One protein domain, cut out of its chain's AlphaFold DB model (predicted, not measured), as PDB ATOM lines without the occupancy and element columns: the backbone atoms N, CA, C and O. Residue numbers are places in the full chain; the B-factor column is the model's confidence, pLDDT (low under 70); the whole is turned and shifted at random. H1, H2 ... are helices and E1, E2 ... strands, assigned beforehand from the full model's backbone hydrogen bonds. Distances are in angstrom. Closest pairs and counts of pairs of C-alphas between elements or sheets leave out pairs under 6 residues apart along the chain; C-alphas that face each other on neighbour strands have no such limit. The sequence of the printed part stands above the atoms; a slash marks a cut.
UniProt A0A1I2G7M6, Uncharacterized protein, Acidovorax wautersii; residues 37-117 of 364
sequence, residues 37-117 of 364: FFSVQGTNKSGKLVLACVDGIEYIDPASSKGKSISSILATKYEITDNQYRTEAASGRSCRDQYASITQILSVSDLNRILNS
ATOM      1  N   PHE A  37      37.668   8.433  32.141       92.31
ATOM      2  CA  PHE A  37      36.557   7.686  31.565       92.31
ATOM      3  C   PHE A  37      35.252   7.921  32.327       92.31
ATOM      4  O   PHE A  37      35.254   8.330  33.493       92.31
ATOM      5  N   PHE A  38      34.140   7.584  31.675       93.31
ATOM      6  CA  PHE A  38      32.815   7.453  32.282       93.31
ATOM      7  C   PHE A  38      32.138   6.189  31.773       93.31
ATOM      8  O   PHE A  38      32.119   5.936  30.569       93.31
ATOM      9  N   SER A  39      31.559   5.392  32.661       94.94
ATOM     10  CA  SER A  39      30.943   4.119  32.310       94.94
ATOM     11  C   SER A  39      29.530   3.976  32.864       94.94
ATOM     12  O   SER A  39      29.146   4.602  33.854       94.94
ATOM     13  N   VAL A  40      28.756   3.126  32.194       95.12
ATOM     14  CA  VAL A  40      27.458   2.628  32.639       95.12
ATOM     15  C   VAL A  40      27.459   1.112  32.524       95.12
ATOM     16  O   VAL A  40      27.752   0.558  31.461       95.12
ATOM     17  N   GLN A  41      27.101   0.446  33.614       93.88
ATOM     18  CA  GLN A  41      27.040  -1.003  33.708       93.88
ATOM     19  C   GLN A  41      25.658  -1.461  34.171       93.88
ATOM     20  O   GLN A  41      25.129  -0.960  35.161       93.88
ATOM     21  N   GLY A  42      25.100  -2.467  33.508       91.25
ATOM     22  CA  GLY A  42      23.877  -3.131  33.952       91.25
ATOM     23  C   GLY A  42      23.490  -4.279  33.031       91.25
ATOM     24  O   GLY A  42      24.247  -4.652  32.136       91.25
ATOM     25  N   THR A  43      22.315  -4.851  33.244       90.19
ATOM     26  CA  THR A  43      21.797  -5.945  32.421       90.19
ATOM     27  C   THR A  43      20.880  -5.402  31.328       90.19
ATOM     28  O   THR A  43      20.050  -4.530  31.594       90.19
ATOM     29  N   ASN A  44      21.015  -5.897  30.097       89.38
ATOM     30  CA  ASN A  44      20.093  -5.548  29.016       89.38
ATOM     31  C   ASN A  44      18.835  -6.435  28.986       89.38
ATOM     32  O   ASN A  44      18.737  -7.414  29.726       89.38
ATOM     33  N   LYS A  45      17.899  -6.140  28.072       86.75
ATOM     34  CA  LYS A  45      16.650  -6.914  27.872       86.75
ATOM     35  C   LYS A  45      16.857  -8.423  27.694       86.75
ATOM     36  O   LYS A  45      15.976  -9.204  28.039       86.75
ATOM     37  N   SER A  46      18.005  -8.835  27.159       87.31
ATOM     38  CA  SER A  46      18.350 -10.244  26.932       87.31
ATOM     39  C   SER A  46      18.964 -10.928  28.158       87.31
ATOM     40  O   SER A  46      19.417 -12.065  28.051       87.31
ATOM     41  N   GLY A  47      19.044 -10.247  29.304       86.44
ATOM     42  CA  GLY A  47      19.687 -10.774  30.507       86.44
ATOM     43  C   GLY A  47      21.220 -10.759  30.448       86.44
ATOM     44  O   GLY A  47      21.868 -11.368  31.297       86.44
ATOM     45  N   LYS A  48      21.826 -10.094  29.454       86.31
ATOM     46  CA  LYS A  48      23.285 -10.027  29.304       86.31
ATOM     47  C   LYS A  48      23.836  -8.809  30.038       86.31
ATOM     48  O   LYS A  48      23.310  -7.707  29.889       86.31
ATOM     49  N   LEU A  49      24.934  -9.001  30.771       85.75
ATOM     50  CA  LEU A  49      25.698  -7.899  31.347       85.75
ATOM     51  C   LEU A  49      26.284  -7.039  30.222       85.75
ATOM     52  O   LEU A  49      26.997  -7.538  29.347       85.75
ATOM     53  N   VAL A  50      25.982  -5.749  30.266       89.12
ATOM     54  CA  VAL A  50      26.475  -4.736  29.343       89.12
ATOM     55  C   VAL A  50      27.260  -3.700  30.128       89.12
ATOM     56  O   VAL A  50      26.783  -3.149  31.119       89.12
ATOM     57  N   LEU A  51      28.470  -3.432  29.653       91.38
ATOM     58  CA  LEU A  51      29.308  -2.329  30.097       91.38
ATOM     59  C   LEU A  51      29.576  -1.416  28.901       91.38
ATOM     60  O   LEU A  51      30.282  -1.806  27.964       91.38
ATOM     61  N   ALA A  52      29.001  -0.220  28.946       90.75
ATOM     62  CA  ALA A  52      29.254   0.854  27.999       90.75
ATOM     63  C   ALA A  52      30.186   1.873  28.650       90.75
ATOM     64  O   ALA A  52      29.895   2.359  29.741       90.75
ATOM     65  N   CYS A  53      31.299   2.195  28.003       91.94
ATOM     66  CA  CYS A  53      32.298   3.096  28.560       91.94
ATOM     67  C   CYS A  53      32.727   4.137  27.527       91.94
ATOM     68  O   CYS A  53      32.934   3.802  26.364       91.94
ATOM     69  N   VAL A  54      32.828   5.394  27.945       90.06
ATOM     70  CA  VAL A  54      33.316   6.516  27.144       90.06
ATOM     71  C   VAL A  54      34.706   6.868  27.634       90.06
ATOM     72  O   VAL A  54      34.885   7.190  28.809       90.06
ATOM     73  N   ASP A  55      35.665   6.799  26.725       86.44
ATOM     74  CA  ASP A  55      37.054   7.146  26.987       86.44
ATOM     75  C   ASP A  55      37.346   8.566  26.505       86.44
ATOM     76  O   ASP A  55      36.637   9.099  25.645       86.44
ATOM     77  N   GLY A  56      38.420   9.169  27.001       78.06
ATOM     78  CA  GLY A  56      38.876  10.439  26.446       78.06
ATOM     79  C   GLY A  56      38.228  11.689  27.041       78.06
ATOM     80  O   GLY A  56      38.411  12.772  26.490       78.06
ATOM     81  N   ILE A  57      37.468  11.571  28.130       77.31
ATOM     82  CA  ILE A  57      36.692  12.684  28.698       77.31
ATOM     83  C   ILE A  57      37.301  13.214  29.990       77.31
ATOM     84  O   ILE A  57      37.973  12.507  30.733       77.31
ATOM     85  N   GLU A  58      37.042  14.477  30.299       82.19
ATOM     86  CA  GLU A  58      37.294  14.990  31.646       82.19
ATOM     87  C   GLU A  58      36.465  14.225  32.683       82.19
ATOM     88  O   GLU A  58      35.453  13.602  32.354       82.19
ATOM     89  N   TYR A  59      36.875  14.276  33.951       83.31
ATOM     90  CA  TYR A  59      36.101  13.661  35.023       83.31
ATOM     91  C   TYR A  59      34.682  14.247  35.064       83.31
ATOM     92  O   TYR A  59      34.492  15.447  35.275       83.31
ATOM     93  N   ILE A  60      33.681  13.385  34.895       82.50
ATOM     94  CA  ILE A  60      32.268  13.733  35.038       82.50
ATOM     95  C   ILE A  60      31.754  13.023  36.281       82.50
ATOM     96  O   ILE A  60      31.671  11.798  36.296       82.50
ATOM     97  N   ASP A  61      31.382  13.791  37.306       85.25
ATOM     98  CA  ASP A  61      30.738  13.242  38.499       85.25
ATOM     99  C   ASP A  61      29.435  12.526  38.092       85.25
ATOM    100  O   ASP A  61      28.520  13.184  37.575       85.25
ATOM    101  N   PRO A  62      29.306  11.205  38.324       89.44
ATOM    102  CA  PRO A  62      28.095  10.467  37.989       89.44
ATOM    103  C   PRO A  62      26.829  10.980  38.688       89.44
ATOM    104  O   PRO A  62      25.731  10.827  38.151       89.44
ATOM    105  N   ALA A  63      26.952  11.632  39.848       86.94
ATOM    106  CA  ALA A  63      25.817  12.202  40.573       86.94
ATOM    107  C   ALA A  63      25.338  13.551  40.001       86.94
ATOM    108  O   ALA A  63      24.198  13.963  40.270       86.94
ATOM    109  N   SER A  64      26.176  14.223  39.203       86.75
ATOM    110  CA  SER A  64      25.851  15.506  38.573       86.75
ATOM    111  C   SER A  64      24.720  15.375  37.545       86.75
ATOM    112  O   SER A  64      24.438  14.293  37.028       86.75
ATOM    113  N   SER A  65      24.068  16.491  37.207       81.88
ATOM    114  CA  SER A  65      23.054  16.535  36.142       81.88
ATOM    115  C   SER A  65      23.609  16.045  34.798       81.88
ATOM    116  O   SER A  65      22.955  15.262  34.107       81.88
ATOM    117  N   LYS A  66      24.847  16.438  34.468       82.12
ATOM    118  CA  LYS A  66      25.577  15.984  33.276       82.12
ATOM    119  C   LYS A  66      25.851  14.479  33.321       82.12
ATOM    120  O   LYS A  66      25.569  13.793  32.341       82.12
ATOM    121  N   GLY A  67      26.332  13.970  34.457       86.94
ATOM    122  CA  GLY A  67      26.564  12.541  34.681       86.94
ATOM    123  C   GLY A  67      25.291  11.725  34.474       86.94
ATOM    124  O   GLY A  67      25.261  10.852  33.614       86.94
ATOM    125  N   LYS A  68      24.198  12.093  35.153       89.00
ATOM    126  CA  LYS A  68      22.884  11.438  35.023       89.00
ATOM    127  C   LYS A  68      22.356  11.430  33.588       89.00
ATOM    128  O   LYS A  68      21.835  10.407  33.145       89.00
ATOM    129  N   SER A  69      22.500  12.544  32.868       87.06
ATOM    130  CA  SER A  69      22.079  12.656  31.466       87.06
ATOM    131  C   SER A  69      22.850  11.685  30.568       87.06
ATOM    132  O   SER A  69      22.245  10.860  29.881       87.06
ATOM    133  N   ILE A  70      24.186  11.699  30.651       86.31
ATOM    134  CA  ILE A  70      25.044  10.773  29.898       86.31
ATOM    135  C   ILE A  70      24.697   9.327  30.253       86.31
ATOM    136  O   ILE A  70      24.542   8.498  29.354       86.31
ATOM    137  N   SER A  71      24.504   9.018  31.537       91.56
ATOM    138  CA  SER A  71      24.157   7.663  31.949       91.56
ATOM    139  C   SER A  71      22.826   7.188  31.378       91.56
ATOM    140  O   SER A  71      22.752   6.069  30.881       91.56
ATOM    141  N   SER A  72      21.795   8.038  31.401       88.00
ATOM    142  CA  SER A  72      20.472   7.721  30.849       88.00
ATOM    143  C   SER A  72      20.533   7.466  29.342       88.00
ATOM    144  O   SER A  72      19.891   6.545  28.831       88.00
ATOM    145  N   ILE A  73      21.321   8.264  28.621       88.25
ATOM    146  CA  ILE A  73      21.499   8.136  27.172       88.25
ATOM    147  C   ILE A  73      22.216   6.831  26.829       88.25
ATOM    148  O   ILE A  73      21.762   6.085  25.959       88.25
ATOM    149  N   LEU A  74      23.306   6.520  27.533       88.69
ATOM    150  CA  LEU A  74      24.045   5.273  27.339       88.69
ATOM    151  C   LEU A  74      23.194   4.055  27.715       88.69
ATOM    152  O   LEU A  74      23.144   3.095  26.947       88.69
ATOM    153  N   ALA A  75      22.471   4.112  28.836       90.38
ATOM    154  CA  ALA A  75      21.556   3.052  29.247       90.38
ATOM    155  C   ALA A  75      20.474   2.800  28.189       90.38
ATOM    156  O   ALA A  75      20.250   1.657  27.799       90.38
ATOM    157  N   THR A  76      19.874   3.862  27.645       87.88
ATOM    158  CA  THR A  76      18.862   3.755  26.581       87.88
ATOM    159  C   THR A  76      19.454   3.167  25.302       87.88
ATOM    160  O   THR A  76      18.903   2.216  24.749       87.88
ATOM    161  N   LYS A  77      20.601   3.686  24.843       87.88
ATOM    162  CA  LYS A  77      21.253   3.246  23.600       87.88
ATOM    163  C   LYS A  77      21.634   1.767  23.630       87.88
ATOM    164  O   LYS A  77      21.539   1.095  22.606       87.88
ATOM    165  N   TYR A  78      22.075   1.273  24.783       87.56
ATOM    166  CA  TYR A  78      22.501  -0.115  24.951       87.56
ATOM    167  C   TYR A  78      21.449  -1.008  25.611       87.56
ATOM    168  O   TYR A  78      21.763  -2.121  26.034       87.56
ATOM    169  N   GLU A  79      20.205  -0.527  25.664       91.00
ATOM    170  CA  GLU A  79      19.050  -1.234  26.212       91.00
ATOM    171  C   GLU A  79      19.286  -1.806  27.616       91.00
ATOM    172  O   GLU A  79      18.812  -2.899  27.927       91.00
ATOM    173  N   ILE A  80      20.028  -1.083  28.456       90.12
ATOM    174  CA  ILE A  80      20.260  -1.438  29.854       90.12
ATOM    175  C   ILE A  80      18.948  -1.204  30.603       90.12
ATOM    176  O   ILE A  80      18.496  -0.071  30.750       90.12
ATOM    177  N   THR A  81      18.318  -2.292  31.033       83.81
ATOM    178  CA  THR A  81      16.979  -2.292  31.639       83.81
ATOM    179  C   THR A  81      16.996  -2.361  33.154       83.81
ATOM    180  O   THR A  81      15.939  -2.274  33.773       83.81
ATOM    181  N   ASP A  82      18.169  -2.534  33.765       76.00
ATOM    182  CA  ASP A  82      18.273  -2.460  35.215       76.00
ATOM    183  C   ASP A  82      17.867  -1.065  35.692       76.00
ATOM    184  O   ASP A  82      18.510  -0.065  35.369       76.00
ATOM    185  N   ASN A  83      16.845  -1.015  36.551       69.12
ATOM    186  CA  ASN A  83      16.433   0.204  37.257       69.12
ATOM    187  C   ASN A  83      17.557   0.780  38.147       69.12
ATOM    188  O   ASN A  83      17.402   1.858  38.717       69.12
ATOM    189  N   GLN A  84      18.667   0.047  38.295       70.44
ATOM    190  CA  GLN A  84      19.855   0.398  39.068       70.44
ATOM    191  C   GLN A  84      21.134   0.092  38.270       70.44
ATOM    192  O   GLN A  84      21.996  -0.663  38.725       70.44
ATOM    193  N   TYR A  85      21.267   0.643  37.061       83.31
ATOM    194  CA  TYR A  85      22.564   0.613  36.386       83.31
ATOM    195  C   TYR A  85      23.605   1.393  37.209       83.31
ATOM    196  O   TYR A  85      23.316   2.438  37.795       83.31
ATOM    197  N   ARG A  86      24.825   0.860  37.283       91.06
ATOM    198  CA  ARG A  86      25.948   1.480  37.994       91.06
ATOM    199  C   ARG A  86      26.686   2.416  37.062       91.06
ATOM    200  O   ARG A  86      26.863   2.115  35.887       91.06
ATOM    201  N   THR A  87      27.123   3.538  37.606       91.56
ATOM    202  CA  THR A  87      27.832   4.575  36.865       91.56
ATOM    203  C   THR A  87      29.143   4.862  37.567       91.56
ATOM    204  O   THR A  87      29.138   5.124  38.771       91.56
ATOM    205  N   GLU A  88      30.247   4.833  36.836       91.00
ATOM    206  CA  GLU A  88      31.573   5.086  37.393       91.00
ATOM    207  C   GLU A  88      32.323   6.082  36.517       91.00
ATOM    208  O   GLU A  88      32.130   6.134  35.304       91.00
ATOM    209  N   ALA A  89      33.182   6.878  37.141       88.56
ATOM    210  CA  ALA A  89      34.068   7.790  36.441       88.56
ATOM    211  C   ALA A  89      35.404   7.865  37.172       88.56
ATOM    212  O   ALA A  89      35.439   7.873  38.407       88.56
ATOM    213  N   ALA A  90      36.498   7.948  36.424       82.50
ATOM    214  CA  ALA A  90      37.825   8.152  36.994       82.50
ATOM    215  C   ALA A  90      38.669   9.038  36.084       82.50
ATOM    216  O   ALA A  90      38.581   8.946  34.864       82.50
ATOM    217  N   SER A  91      39.513   9.877  36.681       81.75
ATOM    218  CA  SER A  91      40.537  10.653  35.979       81.75
ATOM    219  C   SER A  91      41.831   9.849  35.827       81.75
ATOM    220  O   SER A  91      42.200   9.095  36.730       81.75
ATOM    221  N   GLY A  92      42.562  10.051  34.729       77.88
ATOM    222  CA  GLY A  92      43.899   9.473  34.545       77.88
ATOM    223  C   GLY A  92      43.925   7.969  34.254       77.88
ATOM    224  O   GLY A  92      45.001   7.364  34.264       77.88
ATOM    225  N   ARG A  93      42.759   7.365  34.011       77.94
ATOM    226  CA  ARG A  93      42.590   5.974  33.586       77.94
ATOM    227  C   ARG A  93      41.687   5.945  32.369       77.94
ATOM    228  O   ARG A  93      40.689   6.661  32.342       77.94
ATOM    229  N   SER A  94      42.029   5.087  31.422       84.81
ATOM    230  CA  SER A  94      41.158   4.769  30.301       84.81
ATOM    231  C   SER A  94      40.084   3.764  30.721       84.81
ATOM    232  O   SER A  94      40.218   3.068  31.737       84.81
ATOM    233  N   CYS A  95      39.038   3.616  29.909       83.12
ATOM    234  CA  CYS A  95      38.059   2.539  30.078       83.12
ATOM    235  C   CYS A  95      38.750   1.172  30.156       83.12
ATOM    236  O   CYS A  95      38.388   0.310  30.959       83.12
ATOM    237  N   ARG A  96      39.770   0.996  29.310       79.00
ATOM    238  CA  ARG A  96      40.524  -0.250  29.145       79.00
ATOM    239  C   ARG A  96      41.410  -0.569  30.343       79.00
ATOM    240  O   ARG A  96      41.596  -1.742  30.642       79.00
ATOM    241  N   ASP A  97      41.908   0.448  31.042       80.00
ATOM    242  CA  ASP A  97      42.682   0.251  32.272       80.00
ATOM    243  C   ASP A  97      41.797  -0.234  33.427       80.00
ATOM    244  O   ASP A  97      42.269  -0.935  34.323       80.00
ATOM    245  N   GLN A  98      40.520   0.157  33.430       83.25
ATOM    246  CA  GLN A  98      39.604  -0.145  34.527       83.25
ATOM    247  C   GLN A  98      38.903  -1.501  34.375       83.25
ATOM    248  O   GLN A  98      38.665  -2.177  35.377       83.25
ATOM    249  N   TYR A  99      38.554  -1.908  33.153       81.50
ATOM    250  CA  TYR A  99      37.688  -3.066  32.934       81.50
ATOM    251  C   TYR A  99      38.323  -4.108  32.014       81.50
ATOM    252  O   TYR A  99      38.639  -3.837  30.859       81.50
ATOM    253  N   ALA A 100      38.411  -5.347  32.505       71.06
ATOM    254  CA  ALA A 100      38.944  -6.481  31.746       71.06
ATOM    255  C   ALA A 100      38.026  -6.938  30.592       71.06
ATOM    256  O   ALA A 100      38.495  -7.516  29.616       71.06
ATOM    257  N   SER A 101      36.715  -6.688  30.690       69.81
ATOM    258  CA  SER A 101      35.739  -7.041  29.657       69.81
ATOM    259  C   SER A 101      34.745  -5.902  29.464       69.81
ATOM    260  O   SER A 101      33.876  -5.669  30.304       69.81
ATOM    261  N   ILE A 102      34.895  -5.172  28.358       75.06
ATOM    262  CA  ILE A 102      34.029  -4.048  27.996       75.06
ATOM    263  C   ILE A 102      33.152  -4.474  26.833       75.06
ATOM    264  O   ILE A 102      33.641  -4.994  25.832       75.06
ATOM    265  N   THR A 103      31.844  -4.254  26.961       77.62
ATOM    266  CA  THR A 103      30.912  -4.578  25.878       77.62
ATOM    267  C   THR A 103      31.046  -3.572  24.748       77.62
ATOM    268  O   THR A 103      31.038  -3.968  23.585       77.62
ATOM    269  N   GLN A 104      31.150  -2.284  25.086       81.69
ATOM    270  CA  GLN A 104      31.247  -1.188  24.126       81.69
ATOM    271  C   GLN A 104      32.136  -0.064  24.661       81.69
ATOM    272  O   GLN A 104      31.927   0.417  25.775       81.69
ATOM    273  N   ILE A 105      33.108   0.356  23.851       82.69
ATOM    274  CA  ILE A 105      33.935   1.541  24.103       82.69
ATOM    275  C   ILE A 105      33.529   2.603  23.090       82.69
ATOM    276  O   ILE A 105      33.497   2.337  21.890       82.69
ATOM    277  N   LEU A 106      33.208   3.788  23.583       83.38
ATOM    278  CA  LEU A 106      32.813   4.947  22.800       83.38
ATOM    279  C   LEU A 106      33.928   5.985  22.821       83.38
ATOM    280  O   LEU A 106      34.498   6.269  23.877       83.38
ATOM    281  N   SER A 107      34.185   6.592  21.665       78.19
ATOM    282  CA  SER A 107      34.957   7.830  21.609       78.19
ATOM    283  C   SER A 107      34.111   9.018  22.094       78.19
ATOM    284  O   SER A 107      32.877   8.980  22.060       78.19
ATOM    285  N   VAL A 108      34.763  10.118  22.478       76.00
ATOM    286  CA  VAL A 108      34.080  11.392  22.781       76.00
ATOM    287  C   VAL A 108      33.228  11.864  21.599       76.00
ATOM    288  O   VAL A 108      32.107  12.337  21.780       76.00
ATOM    289  N   SER A 109      33.722  11.683  20.373       69.25
ATOM    290  CA  SER A 109      33.005  12.024  19.141       69.25
ATOM    291  C   SER A 109      31.721  11.208  18.982       69.25
ATOM    292  O   SER A 109      30.685  11.754  18.600       69.25
ATOM    293  N   ASP A 110      31.754   9.918  19.327       72.00
ATOM    294  CA  ASP A 110      30.557   9.077  19.336       72.00
ATOM    295  C   ASP A 110      29.564   9.523  20.400       72.00
ATOM    296  O   ASP A 110      28.368   9.582  20.112       72.00
ATOM    297  N   LEU A 111      30.043   9.873  21.598       81.06
ATOM    298  CA  LEU A 111      29.192  10.422  22.650       81.06
ATOM    299  C   LEU A 111      28.508  11.710  22.179       81.06
ATOM    300  O   LEU A 111      27.289  11.812  22.274       81.06
ATOM    301  N   ASN A 112      29.255  12.650  21.599       76.00
ATOM    302  CA  ASN A 112      28.708  13.904  21.076       76.00
ATOM    303  C   ASN A 112      27.694  13.666  19.954       76.00
ATOM    304  O   ASN A 112      26.647  14.311  19.915       76.00
ATOM    305  N   ARG A 113      27.952  12.699  19.068       73.75
ATOM    306  CA  ARG A 113      26.997  12.310  18.025       73.75
ATOM    307  C   ARG A 113      25.701  11.768  18.622       73.75
ATOM    308  O   ARG A 113      24.638  12.135  18.138       73.75
ATOM    309  N   ILE A 114      25.780  10.941  19.667       74.06
ATOM    310  CA  ILE A 114      24.595  10.418  20.363       74.06
ATOM    311  C   ILE A 114      23.847  11.557  21.061       74.06
ATOM    312  O   ILE A 114      22.637  11.678  20.897       74.06
ATOM    313  N   LEU A 115      24.561  12.414  21.797       76.19
ATOM    314  CA  LEU A 115      23.982  13.570  22.487       76.19
ATOM    315  C   LEU A 115      23.210  14.470  21.512       76.19
ATOM    316  O   LEU A 115      22.097  14.879  21.814       76.19
ATOM    317  N   ASN A 116      23.754  14.690  20.314       75.38
ATOM    318  CA  ASN A 116      23.145  15.546  19.295       75.38
ATOM    319  C   ASN A 116      22.064  14.852  18.449       75.38
ATOM    320  O   ASN A 116      21.268  15.526  17.802       75.38
ATOM    321  N   SER A 117      22.033  13.516  18.416       69.00
ATOM    322  CA  SER A 117      21.027  12.737  17.679       69.00
ATOM    323  C   SER A 117      19.813  12.355  18.525       69.00
ATOM    324  O   SER A 117      18.864  11.779  17.997       69.00
TER     325      SER A 117
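Overview. This is residues 37 to 117 of the 364 residues of an uncharacterized protein of Acidovorax wautersii (UniProt A0A1I2G7M6). A twisted sheet of four strands, with E1 and E2 in its middle and the short E4 at one edge, has the long helix H1 lying slantwise over one face. H3 is on that same face, crosswise to H1 and beside the strands, while the tiny helix H2 sits over the opposite face. The printed part has 81 residues with three named helices and four named strands, in the order E1, E2, H1, E3, H2, E4, H3; the sheet runs E3, E1, E2, E4 and is mixed, and the class is mixed, helices and strands. The whole is compact, with a radius of gyration of the C-alphas of 11.6 A and spans of 32 by 29 by 22 A.

Along the chain. In the sheet, E1 is residues 37 to 43, 20.1 A long, and begins with C-alpha 37 at (36.557, 7.686, 31.565). E2 is residues 49 to 57, 23.5 A long, E3 is residues 86 to 90, 13.7 A, and E4 is residues 104 to 106, 6.5 A. H1 is residues 65 to 77, 18.4 A long, with C-alpha 65 at (23.054, 16.535, 36.142). H2 is residues 95 to 98, 5.4 A, and H3 is residues 108 to 117, 14.1 A, ending with C-alpha 117 at (21.027, 12.737, 17.679).

Arrangement. E1 and E2 form a hairpin, antiparallel at 169 degrees, with N 40 and O 52 within hydrogen-bond range at 2.8 A. E3 is antiparallel to E1 at 163 degrees, with N 39 and O 88 at 2.8 A. E4 is parallel to E2 at 19 degrees, with N 106 and O 53 at 2.8 A. E2, H1, E3 and E3, H2, E4 are split strand-helix-strand units, two strands running the same way with others between them in the sheet; both crossovers are right-handed. H1 is on the sheet at a height of 9.5 A, over E3, E1 and E2, and runs slantwise to the strands, at 46 degrees to E1 on the local plane; the C-alphas of Val 40 and Ser 71, 6.1 A apart, are the closest of E1 and H1. H3 is on the same face, over none of the strands; its closest C-alphas with E2 are those of Val 108 and Gly 56, 6.1 A apart. With residues 70 to 73 alone, H1 only just touches H3, with 3 pairs of C-alphas within 8 A, the closest being Ile 73 and Leu 115 at 7.6 A; their lines are about perpendicular at 81 degrees. H2 is on the opposite face, at a height of 8.1 A, and the C-alphas of Cys 95 and Phe 37 are the closest of H2 and E1, 5.6 A apart. In H1 and H3 every O i to N i+4 pair is within hydrogen-bond range; H2 is too short for such a pair.

Size, cuts and confidence. The two C-alphas farthest apart are those of Ser 46 and Gly 92, 33.2 A. The printed part has no cut, and no link is long. The mean pLDDT of the printed part is 83.8; residues 83, 101, 109 and 117 are under 70.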